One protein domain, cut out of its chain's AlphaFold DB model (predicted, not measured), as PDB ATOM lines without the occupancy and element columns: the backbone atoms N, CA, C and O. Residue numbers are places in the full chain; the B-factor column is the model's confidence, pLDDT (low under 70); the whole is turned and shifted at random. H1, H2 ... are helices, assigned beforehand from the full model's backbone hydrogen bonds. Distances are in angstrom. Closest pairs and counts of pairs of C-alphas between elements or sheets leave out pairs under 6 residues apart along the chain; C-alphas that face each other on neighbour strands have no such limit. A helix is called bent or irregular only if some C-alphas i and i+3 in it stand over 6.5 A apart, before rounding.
ATOM      1  N   LYS A   5       2.601   5.383  21.922       87.81
ATOM      2  CA  LYS A   5       1.277   5.961  22.199       87.81
ATOM      3  C   LYS A   5       0.244   5.533  21.160       87.81
ATOM      4  O   LYS A   5      -0.860   5.159  21.526       87.81
ATOM      5  N   GLU A   6       0.613   5.541  19.884       85.06
ATOM      6  CA  GLU A   6      -0.282   5.107  18.808       85.06
ATOM      7  C   GLU A   6      -0.545   3.599  18.887       85.06
ATOM      8  O   GLU A   6      -1.694   3.181  18.815       85.06
ATOM      9  N   ILE A   7       0.486   2.786  19.156       85.44
ATOM     10  CA  ILE A   7       0.319   1.342  19.407       85.44
ATOM     11  C   ILE A   7      -0.605   1.111  20.611       85.44
ATOM     12  O   ILE A   7      -1.467   0.237  20.570       85.44
ATOM     13  N   SER A   8      -0.430   1.889  21.683       88.69
ATOM     14  CA  SER A   8      -1.257   1.789  22.888       88.69
ATOM     15  C   SER A   8      -2.730   2.072  22.602       88.69
ATOM     16  O   SER A   8      -3.583   1.339  23.091       88.69
ATOM     17  N   ASN A   9      -3.017   3.074  21.770       86.25
ATOM     18  CA  ASN A   9      -4.380   3.429  21.387       86.25
ATOM     19  C   ASN A   9      -5.012   2.403  20.433       86.25
ATOM     20  O   ASN A   9      -6.173   2.062  20.607       86.25
ATOM     21  N   ILE A  10      -4.265   1.911  19.436       84.50
ATOM     22  CA  ILE A  10      -4.789   0.995  18.405       84.50
ATOM     23  C   ILE A  10      -5.035  -0.409  18.967       84.50
ATOM     24  O   ILE A  10      -6.024  -1.049  18.630       84.50
ATOM     25  N   PHE A  11      -4.119  -0.904  19.800       87.00
ATOM     26  CA  PHE A  11      -4.145  -2.281  20.302       87.00
ATOM     27  C   PHE A  11      -4.576  -2.381  21.768       87.00
ATOM     28  O   PHE A  11      -4.478  -3.456  22.355       87.00
ATOM     29  N   GLU A  12      -4.980  -1.260  22.370       87.44
ATOM     30  CA  GLU A  12      -5.413  -1.161  23.771       87.44
ATOM     31  C   GLU A  12      -4.379  -1.719  24.773       87.44
ATOM     32  O   GLU A  12      -4.699  -2.217  25.854       87.44
ATOM     33  N   VAL A  13      -3.088  -1.632  24.428       89.75
ATOM     34  CA  VAL A  13      -1.985  -2.107  25.275       89.75
ATOM     35  C   VAL A  13      -1.454  -0.960  26.124       89.75
ATOM     36  O   VAL A  13      -1.164   0.116  25.615       89.75
ATOM     37  N   GLN A  14      -1.223  -1.187  27.416       91.56
ATOM     38  CA  GLN A  14      -0.606  -0.178  28.282       91.56
ATOM     39  C   GLN A  14       0.805   0.212  27.805       91.56
ATOM     40  O   GLN A  14       1.653  -0.644  27.545       91.56
ATOM     41  N   ILE A  15       1.100   1.516  27.794       90.12
ATOM     42  CA  ILE A  15       2.396   2.073  27.363       90.12
ATOM     43  C   ILE A  15       3.585   1.433  28.106       90.12
ATOM     44  O   ILE A  15       4.601   1.102  27.494       90.12
ATOM     45  N   ASN A  16       3.456   1.196  29.414       91.19
ATOM     46  CA  ASN A  16       4.518   0.585  30.227       91.19
ATOM     47  C   ASN A  16       4.844  -0.846  29.773       91.19
ATOM     48  O   ASN A  16       6.009  -1.251  29.750       91.19
ATOM     49  N   THR A  17       3.824  -1.594  29.353       91.75
ATOM     50  CA  THR A  17       3.970  -2.937  28.784       91.75
ATOM     51  C   THR A  17       4.718  -2.888  27.454       91.75
ATOM     52  O   THR A  17       5.606  -3.708  27.228       91.75
ATOM     53  N   LEU A  18       4.445  -1.889  26.608       90.12
ATOM     54  CA  LEU A  18       5.157  -1.698  25.340       90.12
ATOM     55  C   LEU A  18       6.644  -1.378  25.551       90.12
ATOM     56  O   LEU A  18       7.490  -1.976  24.888       90.12
ATOM     57  N   TYR A  19       6.979  -0.508  26.511       91.12
ATOM     58  CA  TYR A  19       8.378  -0.233  26.871       91.12
ATOM     59  C   TYR A  19       9.102  -1.471  27.407       91.12
ATOM     60  O   TYR A  19      10.274  -1.688  27.101       91.12
ATOM     61  N   ASN A  20       8.410  -2.317  28.171       93.25
ATOM     62  CA  ASN A  20       8.959  -3.599  28.602       93.25
ATOM     63  C   ASN A  20       9.212  -4.519  27.390       93.25
ATOM     64  O   ASN A  20      10.307  -5.065  27.232       93.25
ATOM     65  N   TRP A  21       8.240  -4.631  26.480       94.75
ATOM     66  CA  TRP A  21       8.332  -5.490  25.296       94.75
ATOM     67  C   TRP A  21       9.411  -5.074  24.299       94.75
ATOM     68  O   TRP A  21       9.917  -5.945  23.595       94.75
ATOM     69  N   GLN A  22       9.851  -3.812  24.287       90.00
ATOM     70  CA  GLN A  22      11.049  -3.414  23.533       90.00
ATOM     71  C   GLN A  22      12.273  -4.269  23.894       90.00
ATOM     72  O   GLN A  22      13.080  -4.585  23.022       90.00
ATOM     73  N   LYS A  23      12.399  -4.659  25.169       91.69
ATOM     74  CA  LYS A  23      13.532  -5.439  25.686       91.69
ATOM     75  C   LYS A  23      13.215  -6.929  25.772       91.69
ATOM     76  O   LYS A  23      14.045  -7.751  25.403       91.69
ATOM     77  N   THR A  24      12.020  -7.280  26.246       93.62
ATOM     78  CA  THR A  24      11.654  -8.676  26.536       93.62
ATOM     79  C   THR A  24      11.036  -9.410  25.348       93.62
ATOM     80  O   THR A  24      11.147 -10.632  25.265       93.62
ATOM     81  N   LYS A  25      10.407  -8.693  24.407       93.88
ATOM     82  CA  LYS A  25       9.753  -9.253  23.210       93.88
ATOM     83  C   LYS A  25      10.007  -8.386  21.960       93.88
ATOM     84  O   LYS A  25       9.053  -7.949  21.309       93.88
ATOM     85  N   PRO A  26      11.275  -8.160  21.561       91.00
ATOM     86  CA  PRO A  26      11.630  -7.171  20.536       91.00
ATOM     87  C   PRO A  26      11.012  -7.452  19.157       91.00
ATOM     88  O   PRO A  26      10.688  -6.518  18.426       91.00
ATOM     89  N   LYS A  27      10.803  -8.730  18.797       90.62
ATOM     90  CA  LYS A  27      10.137  -9.114  17.539       90.62
ATOM     91  C   LYS A  27       8.665  -8.693  17.513       90.62
ATOM     92  O   LYS A  27       8.224  -8.114  16.527       90.62
ATOM     93  N   LEU A  28       7.933  -8.938  18.604       88.38
ATOM     94  CA  LEU A  28       6.530  -8.531  18.741       88.38
ATOM     95  C   LEU A  28       6.409  -7.006  18.748       88.38
ATOM     96  O   LEU A  28       5.563  -6.452  18.056       88.38
ATOM     97  N   TYR A  29       7.298  -6.324  19.474       90.56
ATOM     98  CA  TYR A  29       7.324  -4.866  19.490       90.56
ATOM     99  C   TYR A  29       7.549  -4.281  18.083       90.56
ATOM    100  O   TYR A  29       6.785  -3.422  17.655       90.56
ATOM    101  N   ARG A  30       8.533  -4.790  17.323       87.38
ATOM    102  CA  ARG A  30       8.770  -4.367  15.929       87.38
ATOM    103  C   ARG A  30       7.585  -4.649  15.009       87.38
ATOM    104  O   ARG A  30       7.331  -3.856  14.111       87.38
ATOM    105  N   TYR A  31       6.881  -5.761  15.207       85.75
ATOM    106  CA  TYR A  31       5.676  -6.067  14.441       85.75
ATOM    107  C   TYR A  31       4.592  -5.004  14.669       85.75
ATOM    108  O   TYR A  31       4.122  -4.402  13.709       85.75
ATOM    109  N   LEU A  32       4.290  -4.687  15.933       87.31
ATOM    110  CA  LEU A  32       3.324  -3.642  16.291       87.31
ATOM    111  C   LEU A  32       3.745  -2.263  15.764       87.31
ATOM    112  O   LEU A  32       2.916  -1.500  15.283       87.31
ATOM    113  N   GLN A  33       5.045  -1.965  15.778       86.81
ATOM    114  CA  GLN A  33       5.596  -0.708  15.268       86.81
ATOM    115  C   GLN A  33       5.396  -0.512  13.754       86.81
ATOM    116  O   GLN A  33       5.378   0.622  13.270       86.81
ATOM    117  N   ASN A  34       5.250  -1.609  13.008       84.50
ATOM    118  CA  ASN A  34       5.049  -1.614  11.559       84.50
ATOM    119  C   ASN A  34       3.613  -1.965  11.151       84.50
ATOM    120  O   ASN A  34       3.350  -2.100   9.958       84.50
ATOM    121  N   ALA A  35       2.687  -2.098  12.106       76.44
ATOM    122  CA  ALA A  35       1.298  -2.433  11.805       76.44
ATOM    123  C   ALA A  35       0.675  -1.435  10.816       76.44
ATOM    124  O   ALA A  35       0.064  -1.849   9.841       76.44
ATOM    125  N   ASP A  36       0.935  -0.141  11.005       68.62
ATOM    126  CA  ASP A  36       0.383   0.946  10.185       68.62
ATOM    127  C   ASP A  36       0.943   0.989   8.759       68.62
ATOM    128  O   ASP A  36       0.223   1.287   7.820       68.62
ATOM    129  N   TYR A  37       2.212   0.612   8.568       63.22
ATOM    130  CA  TYR A  37       2.798   0.518   7.227       63.22
ATOM    131  C   TYR A  37       2.136  -0.600   6.413       63.22
ATOM    132  O   TYR A  37       1.822  -0.420   5.241       63.22
ATOM    133  N   ASN A  38       1.874  -1.743   7.056       65.19
ATOM    134  CA  ASN A  38       1.151  -2.840   6.419       65.19
ATOM    135  C   ASN A  38      -0.322  -2.474   6.168       65.19
ATOM    136  O   ASN A  38      -0.873  -2.890   5.157       65.19
ATOM    137  N   ILE A  39      -0.954  -1.701   7.060       68.50
ATOM    138  CA  ILE A  39      -2.329  -1.210   6.877       68.50
ATOM    139  C   ILE A  39      -2.393  -0.241   5.689       68.50
ATOM    140  O   ILE A  39      -3.139  -0.497   4.755       68.50
ATOM    141  N   GLN A  40      -1.537   0.784   5.656       68.88
ATOM    142  CA  GLN A  40      -1.506   1.789   4.587       68.88
ATOM    143  C   GLN A  40      -1.233   1.182   3.204       68.88
ATOM    144  O   GLN A  40      -1.920   1.521   2.245       68.88
ATOM    145  N   GLN A  41      -0.269   0.259   3.090       69.38
ATOM    146  CA  GLN A  41      -0.022  -0.437   1.821       69.38
ATOM    147  C   GLN A  41      -1.221  -1.285   1.382       69.38
ATOM    148  O   GLN A  41      -1.556  -1.320   0.200       69.38
ATOM    149  N   ASN A  42      -1.880  -1.964   2.324       78.00
ATOM    150  CA  ASN A  42      -3.077  -2.737   2.011       78.00
ATOM    151  C   ASN A  42      -4.239  -1.828   1.591       78.00
ATOM    152  O   ASN A  42      -4.975  -2.192   0.679       78.00
ATOM    153  N   ASP A  43      -4.388  -0.655   2.205       80.44
ATOM    154  CA  ASP A  43      -5.423   0.321   1.854       80.44
ATOM    155  C   ASP A  43      -5.217   0.882   0.446       80.44
ATOM    156  O   ASP A  43      -6.165   0.931  -0.335       80.44
ATOM    157  N   GLU A  44      -3.982   1.226   0.076       84.88
ATOM    158  CA  GLU A  44      -3.650   1.673  -1.282       84.88
ATOM    159  C   GLU A  44      -3.961   0.589  -2.327       84.88
ATOM    160  O   GLU A  44      -4.601   0.863  -3.344       84.88
ATOM    161  N   ILE A  45      -3.584  -0.666  -2.055       85.50
ATOM    162  CA  ILE A  45      -3.910  -1.805  -2.927       85.50
ATOM    163  C   ILE A  45      -5.427  -2.013  -3.011       85.50
ATOM    164  O   ILE A  45      -5.956  -2.256  -4.095       85.50
ATOM    165  N   ASN A  46      -6.145  -1.905  -1.891       84.81
ATOM    166  CA  ASN A  46      -7.599  -2.049  -1.864       84.81
ATOM    167  C   ASN A  46      -8.288  -0.959  -2.691       84.81
ATOM    168  O   ASN A  46      -9.213  -1.275  -3.439       84.81
ATOM    169  N   LEU A  47      -7.829   0.293  -2.598       86.94
ATOM    170  CA  LEU A  47      -8.320   1.392  -3.428       86.94
ATOM    171  C   LEU A  47      -8.064   1.112  -4.910       86.94
ATOM    172  O   LEU A  47      -8.990   1.196  -5.710       86.94
ATOM    173  N   LEU A  48      -6.852   0.684  -5.275       88.31
ATOM    174  CA  LEU A  48      -6.523   0.326  -6.657       88.31
ATOM    175  C   LEU A  48      -7.444  -0.780  -7.201       88.31
ATOM    176  O   LEU A  48      -7.920  -0.691  -8.331       88.31
ATOM    177  N   LEU A  49      -7.720  -1.813  -6.401       89.19
ATOM    178  CA  LEU A  49      -8.629  -2.900  -6.774       89.19
ATOM    179  C   LEU A  49     -10.083  -2.432  -6.913       89.19
ATOM    180  O   LEU A  49     -10.791  -2.923  -7.789       89.19
ATOM    181  N   GLN A  50     -10.534  -1.497  -6.073       85.81
ATOM    182  CA  GLN A  50     -11.872  -0.904  -6.169       85.81
ATOM    183  C   GLN A  50     -12.024  -0.058  -7.434       85.81
ATOM    184  O   GLN A  50     -12.991  -0.235  -8.174       85.81
ATOM    185  N   GLU A  51     -11.048   0.806  -7.716       88.31
ATOM    186  CA  GLU A  51     -11.010   1.606  -8.943       88.31
ATOM    187  C   GLU A  51     -11.010   0.695 -10.176       88.31
ATOM    188  O   GLU A  51     -11.817   0.879 -11.088       88.31
ATOM    189  N   TYR A  52     -10.190  -0.360 -10.170       89.00
ATOM    190  CA  TYR A  52     -10.159  -1.344 -11.250       89.00
ATOM    191  C   TYR A  52     -11.494  -2.098 -11.393       89.00
ATOM    192  O   TYR A  52     -12.010  -2.237 -12.498       89.00
ATOM    193  N   SER A  53     -12.119  -2.521 -10.290       86.06
ATOM    194  CA  SER A  53     -13.446  -3.164 -10.294       86.06
ATOM    195  C   SER A  53     -14.524  -2.293 -10.943       86.06
ATOM    196  O   SER A  53     -15.403  -2.822 -11.617       86.06
ATOM    197  N   SER A  54     -14.439  -0.965 -10.806       83.06
ATOM    198  CA  SER A  54     -15.421  -0.040 -11.386       83.06
ATOM    199  C   SER A  54     -15.375   0.057 -12.919       83.06
ATOM    200  O   SER A  54     -16.381   0.403 -13.541       83.06
ATOM    201  N   ILE A  55     -14.223  -0.253 -13.526       87.06
ATOM    202  CA  ILE A  55     -14.014  -0.192 -14.982       87.06
ATOM    203  C   ILE A  55     -14.139  -1.557 -15.663       87.06
ATOM    204  O   ILE A  55     -14.277  -1.612 -16.887       87.06
ATOM    205  N   ILE A  56     -14.094  -2.646 -14.892       86.06
ATOM    206  CA  ILE A  56     -14.293  -4.001 -15.403       86.06
ATOM    207  C   ILE A  56     -15.710  -4.119 -15.973       86.06
ATOM    208  O   ILE A  56     -16.691  -3.683 -15.371       86.06
TER     209      ILE A  56
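What this domain is: This is residues 5 to 56 of the 144 residues of an uncharacterized protein of Sulfurimonas sp. 1-1N (UniProt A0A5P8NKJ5). A long helix, H4, sticks out with its residues 37 to 55 like a handle from a small head of three short helices, H1, H2 and H3. In the head H2 and H3 fold back on each other as a hairpin, and H1 makes a corner with H2, so that the three short helices form a hook. The printed part has 52 residues, with four named helices in the order H1, H2, H3, H4 and no named strand; the class is all helix. The whole is extended, with a radius of gyration of the C-alphas of 15.8 A, and spans 50 by 19 by 10 A, the long arm of H4 making the length.

How they stand to each other: H4, residues 35 to 55, touches no helix, but is near H1, residues 5 to 11, with 5 pairs of C-alphas within 10 A. H4 and H3, residues 26 to 33, meet only through their link. H4 and H2, residues 15 to 24, are apart. H2 and H3 form a helical hairpin and touch, the closest C-alphas being those of Gln 22 and Tyr 29, 5.7 A apart. Their lines stand at a steep tilt of 41 degrees, opposite ways. H1 and H2 only just touch, with 3 pairs of C-alphas within 8 A, and only at the corner by their link; the closest C-alphas, of Ser 8 and Ile 15, are 5.8 A apart, and the lines are about perpendicular at 88 degrees. H1 and H3 are close but not clearly touching: their closest C-alphas, of Ile 7 and Leu 32, are 6.6 A apart, and the lines are about perpendicular at 90 degrees. In H1 and H3 every O i to N i+4 pair is within hydrogen-bond range; in H2 it is 5 of 6 and in H4 16 of 17.

Where its parts are: H4 runs 30.9 A from C-alpha 35 at (1.298, -2.433, 11.805) to C-alpha 55 at (-14.014, -0.192, -14.982). H2 measures 14.2 A from C-alpha 15 to C-alpha 24, H3 10.3 A from C-alpha 26 to C-alpha 33, and H1 10.0 A from C-alpha 5, at (1.277, 5.961, 22.199), to C-alpha 11. No helix is bent or irregular.

The domain as a whole: The two C-alphas farthest apart are those of Asn 20 and Ile 56, at 49.8 A. Residues 37 to 56, of which 37 to 55 belong to H4, stand free; the body without them has 32 residues and spans 21 by 18 by 10 A. The printed part has no cut, and the links H1 to H2, H2 to H3 and H3 to H4 are tight. The mean pLDDT of the printed part is 85.4, and residues 36 to 41, within H4, are under 70.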